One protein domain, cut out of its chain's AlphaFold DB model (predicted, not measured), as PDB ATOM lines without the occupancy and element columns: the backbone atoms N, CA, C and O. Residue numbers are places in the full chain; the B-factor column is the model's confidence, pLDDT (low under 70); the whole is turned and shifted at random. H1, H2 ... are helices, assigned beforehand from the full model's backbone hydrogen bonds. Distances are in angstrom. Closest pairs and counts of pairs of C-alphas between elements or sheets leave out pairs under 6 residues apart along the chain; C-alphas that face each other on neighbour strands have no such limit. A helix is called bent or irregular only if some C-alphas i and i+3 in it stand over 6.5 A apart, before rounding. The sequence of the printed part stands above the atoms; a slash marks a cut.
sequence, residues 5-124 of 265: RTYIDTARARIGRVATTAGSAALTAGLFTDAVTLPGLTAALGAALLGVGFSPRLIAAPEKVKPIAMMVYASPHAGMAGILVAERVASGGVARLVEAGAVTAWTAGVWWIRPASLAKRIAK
ATOM      1  N   ARG A   5     158.669 195.254 105.868       66.00
ATOM      2  CA  ARG A   5     159.046 194.731 107.193       66.00
ATOM      3  C   ARG A   5     158.088 195.198 108.294       66.00
ATOM      4  O   ARG A   5     157.632 194.385 109.092       66.00
ATOM      5  N   THR A   6     157.711 196.474 108.281       67.56
ATOM      6  CA  THR A   6     156.774 197.063 109.247       67.56
ATOM      7  C   THR A   6     155.381 196.446 109.121       67.56
ATOM      8  O   THR A   6     154.717 196.214 110.133       67.56
ATOM      9  N   TYR A   7     154.953 196.100 107.901       73.31
ATOM     10  CA  TYR A   7     153.676 195.419 107.667       73.31
ATOM     11  C   TYR A   7     153.653 194.007 108.275       73.31
ATOM     12  O   TYR A   7     152.726 193.665 109.013       73.31
ATOM     13  N   ILE A   8     154.699 193.211 108.033       75.44
ATOM     14  CA  ILE A   8     154.802 191.833 108.542       75.44
ATOM     15  C   ILE A   8     154.858 191.808 110.076       75.44
ATOM     16  O   ILE A   8     154.191 190.979 110.704       75.44
ATOM     17  N   ASP A   9     155.610 192.719 110.692       72.25
ATOM     18  CA  ASP A   9     155.708 192.784 112.153       72.25
ATOM     19  C   ASP A   9     154.392 193.248 112.795       72.25
ATOM     20  O   ASP A   9     153.965 192.687 113.810       72.25
ATOM     21  N   THR A  10     153.681 194.182 112.155       73.06
ATOM     22  CA  THR A  10     152.347 194.618 112.599       73.06
ATOM     23  C   THR A  10     151.318 193.492 112.476       73.06
ATOM     24  O   THR A  10     150.549 193.255 113.410       73.06
ATOM     25  N   ALA A  11     151.324 192.753 111.363       74.38
ATOM     26  CA  ALA A  11     150.439 191.608 111.156       74.38
ATOM     27  C   ALA A  11     150.681 190.513 112.207       74.38
ATOM     28  O   ALA A  11     149.740 190.036 112.838       74.38
ATOM     29  N   ARG A  12     151.947 190.177 112.487       73.19
ATOM     30  CA  ARG A  12     152.309 189.201 113.530       73.19
ATOM     31  C   ARG A  12     151.893 189.649 114.929       73.19
ATOM     32  O   ARG A  12     151.410 188.826 115.704       73.19
ATOM     33  N   ALA A  13     152.059 190.933 115.252       75.50
ATOM     34  CA  ALA A  13     151.619 191.477 116.533       75.50
ATOM     35  C   ALA A  13     150.092 191.391 116.698       75.50
ATOM     36  O   ALA A  13     149.615 191.094 117.794       75.50
ATOM     37  N   ARG A  14     149.326 191.603 115.619       80.62
ATOM     38  CA  ARG A  14     147.863 191.438 115.615       80.62
ATOM     39  C   ARG A  14     147.456 189.974 115.783       80.62
ATOM     40  O   ARG A  14     146.632 189.692 116.644       80.62
ATOM     41  N   ILE A  15     148.082 189.053 115.047       81.50
ATOM     42  CA  ILE A  15     147.801 187.609 115.144       81.50
ATOM     43  C   ILE A  15     148.035 187.097 116.570       81.50
ATOM     44  O   ILE A  15     147.189 186.388 117.107       81.50
ATOM     45  N   GLY A  16     149.134 187.503 117.215       79.50
ATOM     46  CA  GLY A  16     149.408 187.117 118.604       79.50
ATOM     47  C   GLY A  16     148.314 187.569 119.576       79.50
ATOM     48  O   GLY A  16     147.903 186.793 120.430       79.50
ATOM     49  N   ARG A  17     147.787 188.788 119.407       85.06
ATOM     50  CA  ARG A  17     146.685 189.294 120.243       85.06
ATOM     51  C   ARG A  17     145.382 188.550 119.988       85.06
ATOM     52  O   ARG A  17     144.713 188.200 120.951       85.06
ATOM     53  N   VAL A  18     145.061 188.280 118.722       86.25
ATOM     54  CA  VAL A  18     143.873 187.500 118.341       86.25
ATOM     55  C   VAL A  18     143.933 186.098 118.953       86.25
ATOM     56  O   VAL A  18     142.943 185.623 119.504       86.25
ATOM     57  N   ALA A  19     145.105 185.459 118.931       83.25
ATOM     58  CA  ALA A  19     145.304 184.160 119.563       83.25
ATOM     59  C   ALA A  19     145.103 184.225 121.088       83.25
ATOM     60  O   ALA A  19     144.415 183.374 121.644       83.25
ATOM     61  N   THR A  20     145.631 185.252 121.768       85.75
ATOM     62  CA  THR A  20     145.409 185.427 123.215       85.75
ATOM     63  C   THR A  20     143.940 185.688 123.545       85.75
ATOM     64  O   THR A  20     143.429 185.104 124.500       85.75
ATOM     65  N   THR A  21     143.231 186.507 122.761       87.56
ATOM     66  CA  THR A  21     141.792 186.739 122.973       87.56
ATOM     67  C   THR A  21     140.975 185.473 122.738       87.56
ATOM     68  O   THR A  21     140.100 185.169 123.540       87.56
ATOM     69  N   ALA A  22     141.293 184.698 121.695       87.00
ATOM     70  CA  ALA A  22     140.613 183.438 121.412       87.00
ATOM     71  C   ALA A  22     140.862 182.395 122.515       87.00
ATOM     72  O   ALA A  22     139.918 181.766 122.982       87.00
ATOM     73  N   GLY A  23     142.107 182.264 122.988       83.56
ATOM     74  CA  GLY A  23     142.440 181.381 124.109       83.56
ATOM     75  C   GLY A  23     141.735 181.787 125.405       83.56
ATOM     76  O   GLY A  23     141.170 180.938 126.086       83.56
ATOM     77  N   SER A  24     141.680 183.090 125.701       88.25
ATOM     78  CA  SER A  24     140.972 183.613 126.881       88.25
ATOM     79  C   SER A  24     139.466 183.359 126.805       88.25
ATOM     80  O   SER A  24     138.855 182.996 127.807       88.25
ATOM     81  N   ALA A  25     138.866 183.511 125.620       88.81
ATOM     82  CA  ALA A  25     137.458 183.199 125.398       88.81
ATOM     83  C   ALA A  25     137.176 181.699 125.574       88.81
ATOM     84  O   ALA A  25     136.188 181.345 126.209       88.81
ATOM     85  N   ALA A  26     138.055 180.827 125.068       85.75
ATOM     86  CA  ALA A  26     137.926 179.381 125.233       85.75
ATOM     87  C   ALA A  26     138.028 178.953 126.707       85.75
ATOM     88  O   ALA A  26     137.186 178.188 127.163       85.75
ATOM     89  N   LEU A  27     138.997 179.495 127.454       85.75
ATOM     90  CA  LEU A  27     139.121 179.279 128.901       85.75
ATOM     91  C   LEU A  27     137.882 179.778 129.654       85.75
ATOM     92  O   LEU A  27     137.274 179.055 130.427       85.75
ATOM     93  N   THR A  28     137.438 181.001 129.356       89.31
ATOM     94  CA  THR A  28     136.240 181.569 129.993       89.31
ATOM     95  C   THR A  28     135.001 180.721 129.710       89.31
ATOM     96  O   THR A  28     134.184 180.527 130.599       89.31
ATOM     97  N   ALA A  29     134.853 180.192 128.492       87.81
ATOM     98  CA  ALA A  29     133.761 179.286 128.155       87.81
ATOM     99  C   ALA A  29     133.863 177.942 128.904       87.81
ATOM    100  O   ALA A  29     132.830 177.406 129.303       87.81
ATOM    101  N   GLY A  30     135.078 177.436 129.150       84.75
ATOM    102  CA  GLY A  30     135.336 176.213 129.923       84.75
ATOM    103  C   GLY A  30     134.839 176.279 131.371       84.75
ATOM    104  O   GLY A  30     134.356 175.283 131.909       84.75
ATOM    105  N   LEU A  31     134.796 177.482 131.959       86.56
ATOM    106  CA  LEU A  31     134.192 177.717 133.279       86.56
ATOM    107  C   LEU A  31     132.689 177.392 133.329       86.56
ATOM    108  O   LEU A  31     132.155 177.096 134.400       86.56
ATOM    109  N   PHE A  32     131.996 177.471 132.188       87.94
ATOM    110  CA  PHE A  32     130.544 177.291 132.098       87.94
ATOM    111  C   PHE A  32     130.135 175.992 131.403       87.94
ATOM    112  O   PHE A  32     129.016 175.522 131.615       87.94
ATOM    113  N   THR A  33     130.992 175.419 130.552       89.56
ATOM    114  CA  THR A  33     130.665 174.214 129.783       89.56
ATOM    115  C   THR A  33     131.880 173.346 129.470       89.56
ATOM    116  O   THR A  33     132.899 173.817 128.977       89.56
ATOM    117  N   ASP A  34     131.717 172.033 129.644       86.69
ATOM    118  CA  ASP A  34     132.731 171.032 129.289       86.69
ATOM    119  C   ASP A  34     132.877 170.849 127.763       86.69
ATOM    120  O   ASP A  34     133.840 170.246 127.282       86.69
ATOM    121  N   ALA A  35     131.919 171.355 126.971       90.62
ATOM    122  CA  ALA A  35     131.882 171.152 125.520       90.62
ATOM    123  C   ALA A  35     133.085 171.781 124.792       90.62
ATOM    124  O   ALA A  35     133.447 171.345 123.698       90.62
ATOM    125  N   VAL A  36     133.713 172.798 125.391       86.94
ATOM    126  CA  VAL A  36     134.847 173.523 124.799       86.94
ATOM    127  C   VAL A  36     136.208 173.029 125.287       86.94
ATOM    128  O   VAL A  36     137.223 173.379 124.685       86.94
ATOM    129  N   THR A  37     136.254 172.177 126.314       85.94
ATOM    130  CA  THR A  37     137.508 171.733 126.936       85.94
ATOM    131  C   THR A  37     138.357 170.902 125.975       85.94
ATOM    132  O   THR A  37     139.525 171.216 125.751       85.94
ATOM    133  N   LEU A  38     137.772 169.870 125.351       89.00
ATOM    134  CA  LEU A  38     138.503 168.995 124.426       89.00
ATOM    135  C   LEU A  38     138.935 169.736 123.142       89.00
ATOM    136  O   LEU A  38     140.115 169.654 122.796       89.00
ATOM    137  N   PRO A  39     138.058 170.508 122.457       89.88
ATOM    138  CA  PRO A  39     138.470 171.325 121.312       89.88
ATOM    139  C   PRO A  39     139.499 172.403 121.677       89.88
ATOM    140  O   PRO A  39     140.419 172.672 120.908       89.88
ATOM    141  N   GLY A  40     139.374 173.016 122.857       86.31
ATOM    142  CA  GLY A  40     140.327 174.007 123.352       86.31
ATOM    143  C   GLY A  40     141.711 173.406 123.588       86.31
ATOM    144  O   GLY A  40     142.717 173.999 123.200       86.31
ATOM    145  N   LEU A  41     141.768 172.200 124.156       88.44
ATOM    146  CA  LEU A  41     143.016 171.492 124.430       88.44
ATOM    147  C   LEU A  41     143.703 171.033 123.137       88.44
ATOM    148  O   LEU A  41     144.911 171.228 122.985       88.44
ATOM    149  N   THR A  42     142.950 170.506 122.164       88.75
ATOM    150  CA  THR A  42     143.507 170.147 120.846       88.75
ATOM    151  C   THR A  42     143.988 171.374 120.078       88.75
ATOM    152  O   THR A  42     145.068 171.332 119.488       88.75
ATOM    153  N   ALA A  43     143.259 172.491 120.141       87.56
ATOM    154  CA  ALA A  43     143.685 173.753 119.544       87.56
ATOM    155  C   ALA A  43     144.954 174.307 120.213       87.56
ATOM    156  O   ALA A  43     145.865 174.753 119.513       87.56
ATOM    157  N   ALA A  44     145.054 174.247 121.545       85.62
ATOM    158  CA  ALA A  44     146.234 174.694 122.280       85.62
ATOM    159  C   ALA A  44     147.473 173.856 121.926       85.62
ATOM    160  O   ALA A  44     148.526 174.423 121.624       85.62
ATOM    161  N   LEU A  45     147.337 172.525 121.895       87.56
ATOM    162  CA  LEU A  45     148.411 171.612 121.494       87.56
ATOM    163  C   LEU A  45     148.805 171.808 120.027       87.56
ATOM    164  O   LEU A  45     149.990 171.932 119.722       87.56
ATOM    165  N   GLY A  46     147.826 171.891 119.124       87.31
ATOM    166  CA  GLY A  46     148.063 172.138 117.705       87.31
ATOM    167  C   GLY A  46     148.793 173.460 117.478       87.31
ATOM    168  O   GLY A  46     149.802 173.493 116.779       87.31
ATOM    169  N   ALA A  47     148.355 174.538 118.130       86.38
ATOM    170  CA  ALA A  47     149.014 175.837 118.048       86.38
ATOM    171  C   ALA A  47     150.448 175.805 118.602       86.38
ATOM    172  O   ALA A  47     151.337 176.404 117.996       86.38
ATOM    173  N   ALA A  48     150.696 175.082 119.700       86.31
ATOM    174  CA  ALA A  48     152.038 174.920 120.257       86.31
ATOM    175  C   ALA A  48     152.965 174.176 119.288       86.31
ATOM    176  O   ALA A  48     154.044 174.671 118.957       86.31
ATOM    177  N   LEU A  49     152.530 173.012 118.800       86.38
ATOM    178  CA  LEU A  49     153.322 172.155 117.919       86.38
ATOM    179  C   LEU A  49     153.579 172.825 116.570       86.38
ATOM    180  O   LEU A  49     154.724 172.880 116.124       86.38
ATOM    181  N   LEU A  50     152.542 173.395 115.947       86.12
ATOM    182  CA  LEU A  50     152.684 174.127 114.690       86.12
ATOM    183  C   LEU A  50     153.539 175.385 114.886       86.12
ATOM    184  O   LEU A  50     154.412 175.682 114.077       86.12
ATOM    185  N   GLY A  51     153.334 176.118 115.979       82.25
ATOM    186  CA  GLY A  51     154.076 177.339 116.263       82.25
ATOM    187  C   GLY A  51     155.571 177.107 116.498       82.25
ATOM    188  O   GLY A  51     156.394 177.880 116.003       82.25
ATOM    189  N   VAL A  52     155.939 176.028 117.196       84.56
ATOM    190  CA  VAL A  52     157.342 175.620 117.372       84.56
ATOM    191  C   VAL A  52     157.907 175.048 116.069       84.56
ATOM    192  O   VAL A  52     158.961 175.498 115.616       84.56
ATOM    193  N   GLY A  53     157.195 174.106 115.446       82.38
ATOM    194  CA  GLY A  53     157.657 173.348 114.279       82.38
ATOM    195  C   GLY A  53     157.727 174.141 112.973       82.38
ATOM    196  O   GLY A  53     158.508 173.785 112.099       82.38
ATOM    197  N   PHE A  54     156.971 175.236 112.843       85.31
ATOM    198  CA  PHE A  54     156.987 176.101 111.656       85.31
ATOM    199  C   PHE A  54     157.637 177.465 111.893       85.31
ATOM    200  O   PHE A  54     157.590 178.315 111.008       85.31
ATOM    201  N   SER A  55     158.245 177.719 113.057       86.31
ATOM    202  CA  SER A  55     158.956 178.979 113.308       86.31
ATOM    203  C   SER A  55     160.425 178.854 112.896       86.31
ATOM    204  O   SER A  55     161.227 178.337 113.679       86.31
ATOM    205  N   PRO A  56     160.851 179.403 111.735       83.75
ATOM    206  CA  PRO A  56     162.220 179.213 111.249       83.75
ATOM    207  C   PRO A  56     163.254 179.781 112.224       83.75
ATOM    208  O   PRO A  56     164.345 179.246 112.363       83.75
ATOM    209  N   ARG A  57     162.883 180.838 112.963       84.25
ATOM    210  CA  ARG A  57     163.733 181.449 113.994       84.25
ATOM    211  C   ARG A  57     163.965 180.555 115.209       84.25
ATOM    212  O   ARG A  57     165.016 180.676 115.816       84.25
ATOM    213  N   LEU A  58     162.996 179.727 115.600       87.25
ATOM    214  CA  LEU A  58     163.176 178.810 116.733       87.25
ATOM    215  C   LEU A  58     163.950 177.563 116.304       87.25
ATOM    216  O   LEU A  58     164.770 177.060 117.062       87.25
ATOM    217  N   ILE A  59     163.718 177.097 115.075       88.62
ATOM    218  CA  ILE A  59     164.419 175.943 114.502       88.62
ATOM    219  C   ILE A  59     165.907 176.260 114.311       88.62
ATOM    220  O   ILE A  59     166.750 175.449 114.685       88.62
ATOM    221  N   ALA A  60     166.213 177.453 113.791       87.75
ATOM    222  CA  ALA A  60     167.574 177.939 113.561       87.75
ATOM    223  C   ALA A  60     168.235 178.574 114.804       87.75
ATOM    224  O   ALA A  60     169.280 179.211 114.682       87.75
ATOM    225  N   ALA A  61     167.623 178.464 115.988       88.44
ATOM    226  CA  ALA A  61     168.202 178.999 117.216       88.44
ATOM    227  C   ALA A  61     169.471 178.213 117.612       88.44
ATOM    228  O   ALA A  61     169.507 176.998 117.406       88.44
ATOM    229  N   PRO A  62     170.481 178.854 118.233       90.62
ATOM    230  CA  PRO A  62     171.658 178.146 118.731       90.62
ATOM    231  C   PRO A  62     171.280 177.046 119.731       90.62
ATOM    232  O   PRO A  62     170.448 177.276 120.609       90.62
ATOM    233  N   GLU A  63     171.926 175.879 119.651       90.56
ATOM    234  CA  GLU A  63     171.556 174.679 120.428       90.56
ATOM    235  C   GLU A  63     171.483 174.922 121.947       90.56
ATOM    236  O   GLU A  63     170.600 174.391 122.616       90.56
ATOM    237  N   LYS A  64     172.325 175.812 122.497       90.56
ATOM    238  CA  LYS A  64     172.295 176.172 123.928       90.56
ATOM    239  C   LYS A  64     171.018 176.917 124.352       90.56
ATOM    240  O   LYS A  64     170.552 176.730 125.471       90.56
ATOM    241  N   VAL A  65     170.457 177.769 123.490       92.12
ATOM    242  CA  VAL A  65     169.297 178.630 123.819       92.12
ATOM    243  C   VAL A  65     167.989 178.137 123.207       92.12
ATOM    244  O   VAL A  65     166.908 178.523 123.652       92.12
ATOM    245  N   LYS A  66     168.071 177.261 122.207       91.69
ATOM    246  CA  LYS A  66     166.945 176.624 121.524       91.69
ATOM    247  C   LYS A  66     165.931 175.971 122.473       91.69
ATOM    248  O   LYS A  66     164.757 176.327 122.356       91.69
ATOM    249  N   PRO A  67     166.309 175.113 123.447       93.62
ATOM    250  CA  PRO A  67     165.332 174.516 124.359       93.62
ATOM    251  C   PRO A  67     164.633 175.571 125.223       93.62
ATOM    252  O   PRO A  67     163.418 175.514 125.393       93.62
ATOM    253  N   ILE A  68     165.362 176.591 125.691       94.06
ATOM    254  CA  ILE A  68     164.795 177.691 126.485       94.06
ATOM    255  C   ILE A  68     163.794 178.486 125.641       94.06
ATOM    256  O   ILE A  68     162.673 178.742 126.076       94.06
ATOM    257  N   ALA A  69     164.163 178.847 124.411       92.25
ATOM    258  CA  ALA A  69     163.282 179.572 123.505       92.25
ATOM    259  C   ALA A  69     162.015 178.767 123.168       92.25
ATOM    260  O   ALA A  69     160.922 179.333 123.146       92.25
ATOM    261  N   MET A  70     162.143 177.455 122.949       93.44
ATOM    262  CA  MET A  70     161.005 176.562 122.717       93.44
ATOM    263  C   MET A  70     160.106 176.446 123.952       93.44
ATOM    264  O   MET A  70     158.892 176.573 123.816       93.44
ATOM    265  N   MET A  71     160.675 176.295 125.153       94.31
ATOM    266  CA  MET A  71     159.909 176.260 126.406       94.31
ATOM    267  C   MET A  71     159.156 177.569 126.649       94.31
ATOM    268  O   MET A  71     157.960 177.546 126.928       94.31
ATOM    269  N   VAL A  72     159.818 178.718 126.481       93.31
ATOM    270  CA  VAL A  72     159.185 180.040 126.622       93.31
ATOM    271  C   VAL A  72     158.081 180.239 125.583       93.31
ATOM    272  O   VAL A  72     157.073 180.881 125.873       93.31
ATOM    273  N   TYR A  73     158.246 179.697 124.375       92.50
ATOM    274  CA  TYR A  73     157.216 179.754 123.341       92.50
ATOM    275  C   TYR A  73     156.017 178.848 123.660       92.50
ATOM    276  O   TYR A  73     154.877 179.260 123.460       92.50
ATOM    277  N   ALA A  74     156.263 177.634 124.155       92.81
ATOM    278  CA  ALA A  74     155.233 176.635 124.431       92.81
ATOM    279  C   ALA A  74     154.496 176.857 125.766       92.81
ATOM    280  O   ALA A  74     153.366 176.390 125.921       92.81
ATOM    281  N   SER A  75     155.094 177.584 126.716       94.12
ATOM    282  CA  SER A  75     154.547 177.768 128.067       94.12
ATOM    283  C   SER A  75     153.114 178.313 128.132       94.12
ATOM    284  O   SER A  75     152.357 177.816 128.967       94.12
ATOM    285  N   PRO A  76     152.654 179.242 127.264       90.81
ATOM    286  CA  PRO A  76     151.270 179.710 127.310       90.81
ATOM    287  C   PRO A  76     150.292 178.587 126.982       90.81
ATOM    288  O   PRO A  76     149.261 178.464 127.633       90.81
ATOM    289  N   HIS A  77     150.635 177.745 126.007       91.12
ATOM    290  CA  HIS A  77     149.798 176.633 125.572       91.12
ATOM    291  C   HIS A  77     149.737 175.529 126.624       91.12
ATOM    292  O   HIS A  77     148.656 175.015 126.901       91.12
ATOM    293  N   ALA A  78     150.870 175.217 127.258       90.94
ATOM    294  CA  ALA A  78     150.912 174.286 128.382       90.94
ATOM    295  C   ALA A  78     150.095 174.808 129.576       90.94
ATOM    296  O   ALA A  78     149.311 174.061 130.155       90.94
ATOM    297  N   GLY A  79     150.216 176.102 129.899       90.94
ATOM    298  CA  GLY A  79     149.420 176.744 130.947       90.94
ATOM    299  C   GLY A  79     147.920 176.705 130.650       90.94
ATOM    300  O   GLY A  79     147.140 176.316 131.512       90.94
ATOM    301  N   MET A  80     147.522 177.024 129.414       91.00
ATOM    302  CA  MET A  80     146.126 176.946 128.974       91.00
ATOM    303  C   MET A  80     145.581 175.517 129.077       91.00
ATOM    304  O   MET A  80     144.502 175.316 129.623       91.00
ATOM    305  N   ALA A  81     146.332 174.519 128.601       88.81
ATOM    306  CA  ALA A  81     145.936 173.117 128.711       88.81
ATOM    307  C   ALA A  81     145.797 172.677 130.178       88.81
ATOM    308  O   ALA A  81     144.842 171.983 130.514       88.81
ATOM    309  N   GLY A  82     146.703 173.117 131.056       90.12
ATOM    310  CA  GLY A  82     146.627 172.845 132.491       90.12
ATOM    311  C   GLY A  82     145.369 173.420 133.141       90.12
ATOM    312  O   GLY A  82     144.711 172.712 133.897       90.12
ATOM    313  N   ILE A  83     144.998 174.661 132.805       89.44
ATOM    314  CA  ILE A  83     143.765 175.286 133.313       89.44
ATOM    315  C   ILE A  83     142.532 174.524 132.808       89.44
ATOM    316  O   ILE A  83     141.692 174.151 133.617       89.44
ATOM    317  N   LEU A  84     142.469 174.192 131.514       86.94
ATOM    318  CA  LEU A  84     141.366 173.408 130.937       86.94
ATOM    319  C   LEU A  84     141.208 172.023 131.590       86.94
ATOM    320  O   LEU A  84     140.093 171.540 131.779       86.94
ATOM    321  N   VAL A  85     142.316 171.362 131.937       88.31
ATOM    322  CA  VAL A  85     142.276 170.084 132.665       88.31
ATOM    323  C   VAL A  85     141.820 170.296 134.109       88.31
ATOM    324  O   VAL A  85     141.013 169.513 134.605       88.31
ATOM    325  N   ALA A  86     142.295 171.349 134.778       87.00
ATOM    326  CA  ALA A  86     141.884 171.675 136.143       87.00
ATOM    327  C   ALA A  86     140.376 171.965 136.231       87.00
ATOM    328  O   ALA A  86     139.716 171.398 137.101       87.00
ATOM    329  N   GLU A  87     139.830 172.720 135.269       85.75
ATOM    330  CA  GLU A  87     138.391 173.006 135.126       85.75
ATOM    331  C   GLU A  87     137.532 171.743 135.026       85.75
ATOM    332  O   GLU A  87     136.358 171.750 135.397       85.75
ATOM    333  N   ARG A  88     138.106 170.644 134.524       84.69
ATOM    334  CA  ARG A  88     137.400 169.368 134.392       84.69
ATOM    335  C   ARG A  88     137.338 168.585 135.698       84.69
ATOM    336  O   ARG A  88     136.418 167.789 135.883       84.69
ATOM    337  N   VAL A  89     138.342 168.755 136.554       85.75
ATOM    338  CA  VAL A  89     138.518 167.964 137.779       85.75
ATOM    339  C   VAL A  89     137.927 168.680 138.989       85.75
ATOM    340  O   VAL A  89     137.429 168.022 139.905       85.75
ATOM    341  N   ALA A  90     137.959 170.012 139.017       82.81
ATOM    342  CA  ALA A  90     137.437 170.750 140.150       82.81
ATOM    343  C   ALA A  90     135.905 170.867 140.079       82.81
ATOM    344  O   ALA A  90     135.310 171.173 139.048       82.81
ATOM    345  N   SER A  91     135.246 170.617 141.209       77.12
ATOM    346  CA  SER A  91     133.798 170.758 141.347       77.12
ATOM    347  C   SER A  91     133.482 171.670 142.533       77.12
ATOM    348  O   SER A  91     134.092 171.569 143.596       77.12
ATOM    349  N   GLY A  92     132.548 172.607 142.339       84.19
ATOM    350  CA  GLY A  92     132.085 173.540 143.374       84.19
ATOM    351  C   GLY A  92     132.367 175.020 143.086       84.19
ATOM    352  O   GLY A  92     133.255 175.379 142.317       84.19
ATOM    353  N   GLY A  93     131.594 175.907 143.721       84.25
ATOM    354  CA  GLY A  93     131.630 177.351 143.445       84.25
ATOM    355  C   GLY A  93     132.956 178.035 143.797       84.25
ATOM    356  O   GLY A  93     133.425 178.885 143.047       84.25
ATOM    357  N   VAL A  94     133.604 177.631 144.896       87.06
ATOM    358  CA  VAL A  94     134.921 178.172 145.285       87.06
ATOM    359  C   VAL A  94     135.997 177.779 144.271       87.06
ATOM    360  O   VAL A  94     136.827 178.611 143.914       87.06
ATOM    361  N   ALA A  95     135.947 176.550 143.749       87.56
ATOM    362  CA  ALA A  95     136.860 176.109 142.699       87.56
ATOM    363  C   ALA A  95     136.705 176.959 141.430       87.56
ATOM    364  O   ALA A  95     137.702 177.440 140.902       87.56
ATOM    365  N   ARG A  96     135.464 177.268 141.023       84.88
ATOM    366  CA  ARG A  96     135.195 178.154 139.876       84.88
ATOM    367  C   ARG A  96     135.753 179.569 140.056       84.88
ATOM    368  O   ARG A  96     136.218 180.165 139.090       84.88
ATOM    369  N   LEU A  97     135.744 180.111 141.278       88.12
ATOM    370  CA  LEU A  97     136.363 181.415 141.559       88.12
ATOM    371  C   LEU A  97     137.891 181.366 141.426       88.12
ATOM    372  O   LEU A  97     138.487 182.286 140.863       88.12
ATOM    373  N   VAL A  98     138.520 180.292 141.910       89.62
ATOM    374  CA  VAL A  98     139.968 180.077 141.758       89.62
ATOM    375  C   VAL A  98     140.336 179.901 140.282       89.62
ATOM    376  O   VAL A  98     141.300 180.514 139.825       89.62
ATOM    377  N   GLU A  99     139.545 179.147 139.517       88.62
ATOM    378  CA  GLU A  99     139.716 178.981 138.068       88.62
ATOM    379  C   GLU A  99     139.574 180.311 137.324       88.62
ATOM    380  O   GLU A  99     140.457 180.672 136.551       88.62
ATOM    381  N   ALA A 100     138.533 181.100 137.609       88.19
ATOM    382  CA  ALA A 100     138.357 182.425 137.013       88.19
ATOM    383  C   ALA A 100     139.546 183.357 137.319       88.19
ATOM    384  O   ALA A 100     140.011 184.102 136.446       88.19
ATOM    385  N   GLY A 101     140.081 183.280 138.542       90.56
ATOM    386  CA  GLY A 101     141.317 183.959 138.927       90.56
ATOM    387  C   GLY A 101     142.522 183.483 138.114       90.56
ATOM    388  O   GLY A 101     143.276 184.312 137.600       90.56
ATOM    389  N   ALA A 102     142.677 182.169 137.930       90.88
ATOM    390  CA  ALA A 102     143.751 181.576 137.137       90.88
ATOM    391  C   ALA A 102     143.671 181.972 135.653       90.88
ATOM    392  O   ALA A 102     144.691 182.354 135.077       90.88
ATOM    393  N   VAL A 103     142.475 181.967 135.052       90.62
ATOM    394  CA  VAL A 103     142.240 182.437 133.675       90.62
ATOM    395  C   VAL A 103     142.635 183.906 133.541       90.62
ATOM    396  O   VAL A 103     143.415 184.258 132.657       90.62
ATOM    397  N   THR A 104     142.168 184.758 134.457       90.81
ATOM    398  CA  THR A 104     142.478 186.196 134.446       90.81
ATOM    399  C   THR A 104     143.983 186.444 134.572       90.81
ATOM    400  O   THR A 104     144.558 187.210 133.793       90.81
ATOM    401  N   ALA A 105     144.636 185.765 135.518       93.56
ATOM    402  CA  ALA A 105     146.074 185.866 135.740       93.56
ATOM    403  C   ALA A 105     146.873 185.374 134.524       93.56
ATOM    404  O   ALA A 105     147.821 186.040 134.097       93.56
ATOM    405  N   TRP A 106     146.469 184.252 133.922       93.31
ATOM    406  CA  TRP A 106     147.095 183.712 132.717       93.31
ATOM    407  C   TRP A 106     146.959 184.678 131.535       93.31
ATOM    408  O   TRP A 106     147.962 185.013 130.900       93.31
ATOM    409  N   THR A 107     145.756 185.201 131.279       88.56
ATOM    410  CA  THR A 107     145.505 186.159 130.195       88.56
ATOM    411  C   THR A 107     146.337 187.426 130.371       88.56
ATOM    412  O   THR A 107     147.020 187.844 129.432       88.56
ATOM    413  N   ALA A 108     146.337 188.017 131.570       91.94
ATOM    414  CA  ALA A 108     147.129 189.208 131.870       91.94
ATOM    415  C   ALA A 108     148.637 188.943 131.717       91.94
ATOM    416  O   ALA A 108     149.346 189.728 131.081       91.94
ATOM    417  N   GLY A 109     149.117 187.804 132.226       92.31
ATOM    418  CA  GLY A 109     150.518 187.399 132.139       92.31
ATOM    419  C   GLY A 109     150.992 187.213 130.698       92.31
ATOM    420  O   GLY A 109     152.014 187.780 130.301       92.31
ATOM    421  N   VAL A 110     150.233 186.484 129.873       90.94
ATOM    422  CA  VAL A 110     150.556 186.281 128.450       90.94
ATOM    423  C   VAL A 110     150.533 187.607 127.688       90.94
ATOM    424  O   VAL A 110     151.428 187.863 126.872       90.94
ATOM    425  N   TRP A 111     149.556 188.473 127.975       90.75
ATOM    426  CA  TRP A 111     149.435 189.784 127.337       90.75
ATOM    427  C   TRP A 111     150.615 190.708 127.660       90.75
ATOM    428  O   TRP A 111     151.126 191.400 126.769       90.75
ATOM    429  N   TRP A 112     151.068 190.689 128.918       93.75
ATOM    430  CA  TRP A 112     152.183 191.494 129.410       93.75
ATOM    431  C   TRP A 112     153.541 190.984 128.911       93.75
ATOM    432  O   TRP A 112     154.285 191.724 128.266       93.75
ATOM    433  N   ILE A 113     153.850 189.703 129.145       92.38
ATOM    434  CA  ILE A 113     155.171 189.112 128.864       92.38
ATOM    435  C   ILE A 113     155.421 188.982 127.355       92.38
ATOM    436  O   ILE A 113     156.556 189.111 126.886       92.38
ATOM    437  N   ARG A 114     154.361 188.726 126.575       91.94
ATOM    438  CA  ARG A 114     154.438 188.411 125.137       91.94
ATOM    439  C   ARG A 114     155.446 187.285 124.846       91.94
ATOM    440  O   ARG A 114     156.418 187.503 124.112       91.94
ATOM    441  N   PRO A 115     155.216 186.074 125.378       88.62
ATOM    442  CA  PRO A 115     156.155 184.950 125.340       88.62
ATOM    443  C   PRO A 115     156.695 184.636 123.940       88.62
ATOM    444  O   PRO A 115     157.895 184.448 123.779       88.62
ATOM    445  N   ALA A 116     155.875 184.720 122.888       87.56
ATOM    446  CA  ALA A 116     156.343 184.529 121.511       87.56
ATOM    447  C   ALA A 116     157.393 185.565 121.056       87.56
ATOM    448  O   ALA A 116     158.289 185.249 120.271       87.56
ATOM    449  N   SER A 117     157.295 186.812 121.526       87.50
ATOM    450  CA  SER A 117     158.306 187.844 121.269       87.50
ATOM    451  C   SER A 117     159.561 187.603 122.101       87.50
ATOM    452  O   SER A 117     160.664 187.810 121.600       87.50
ATOM    453  N   LEU A 118     159.401 187.182 123.357       90.50
ATOM    454  CA  LEU A 118     160.514 186.870 124.249       90.50
ATOM    455  C   LEU A 118     161.317 185.664 123.743       90.50
ATOM    456  O   LEU A 118     162.525 185.779 123.574       90.50
ATOM    457  N   ALA A 119     160.646 184.573 123.377       90.38
ATOM    458  CA  ALA A 119     161.253 183.391 122.774       90.38
ATOM    459  C   ALA A 119     162.070 183.735 121.523       90.38
ATOM    460  O   ALA A 119     163.191 183.272 121.365       90.38
ATOM    461  N   LYS A 120     161.554 184.615 120.653       86.94
ATOM    462  CA  LYS A 120     162.287 185.083 119.463       86.94
ATOM    463  C   LYS A 120     163.497 185.953 119.799       86.94
ATOM    464  O   LYS A 120     164.434 185.975 119.009       86.94
ATOM    465  N   ARG A 121     163.467 186.690 120.914       88.81
ATOM    466  CA  ARG A 121     164.629 187.447 121.404       88.81
ATOM    467  C   ARG A 121     165.701 186.509 121.952       88.81
ATOM    468  O   ARG A 121     166.857 186.708 121.624       88.81
ATOM    469  N   ILE A 122     165.307 185.475 122.694       89.25
ATOM    470  CA  ILE A 122     166.217 184.440 123.215       89.25
ATOM    471  C   ILE A 122     166.825 183.617 122.072       89.25
ATOM    472  O   ILE A 122     168.014 183.341 122.067       89.25
ATOM    473  N   ALA A 123     166.011 183.252 121.081       88.88
ATOM    474  CA  ALA A 123     166.440 182.505 119.902       88.88
ATOM    475  C   ALA A 123     167.279 183.328 118.920       88.88
ATOM    476  O   ALA A 123     167.834 182.766 117.976       88.88
ATOM    477  N   LYS A 124     167.345 184.654 119.096       86.25
ATOM    478  CA  LYS A 124     168.266 185.473 118.317       86.25
ATOM    479  C   LYS A 124     169.669 184.975 118.667       86.25
ATOM    480  O   LYS A 124     169.991 184.961 119.853       86.25
TER     481      LYS A 124
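Overview. This is residues 5 to 124 of the 265 residues of an uncharacterized protein of Streptomyces violaceusniger (UniProt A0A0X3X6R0). What shape? H1, H2, H4b and H5 form an up-and-down bundle; H3, H4a and H6 cluster at one end. What parts? The 120 printed residues include six named helices: all helix, compact, radius of gyration of the C-alphas 15.3 A, spans 47 by 30 by 22 A.

Arrangement. What bends? H4, residues 66 to 89, one helix by its hydrogen bonds, is bent into arms H4a, to 73, and H4b, from 76; C-alphas 73 and 76 are 7.1 A apart. What touches it? H4b touches H2, residues 34 to 53, closest C-alphas Ala 44 and His 77, 5.2 A. H2 is irregular: C-alphas 35 and 38 are 7.0 A apart. In H2 14 of 16 O i to N i+4 pairs are within hydrogen-bond range, in H4b 9 of 10.

Along the chain. What begins? H1, residues 5 to 30, begins at (159.046, 194.731, 107.193). What ends? C-alpha 124 is at (168.266, 185.473, 118.317).

Size, cuts and confidence. Any cut? The printed part has none. Low confidence? Residues 5 to 6 are under pLDDT 70.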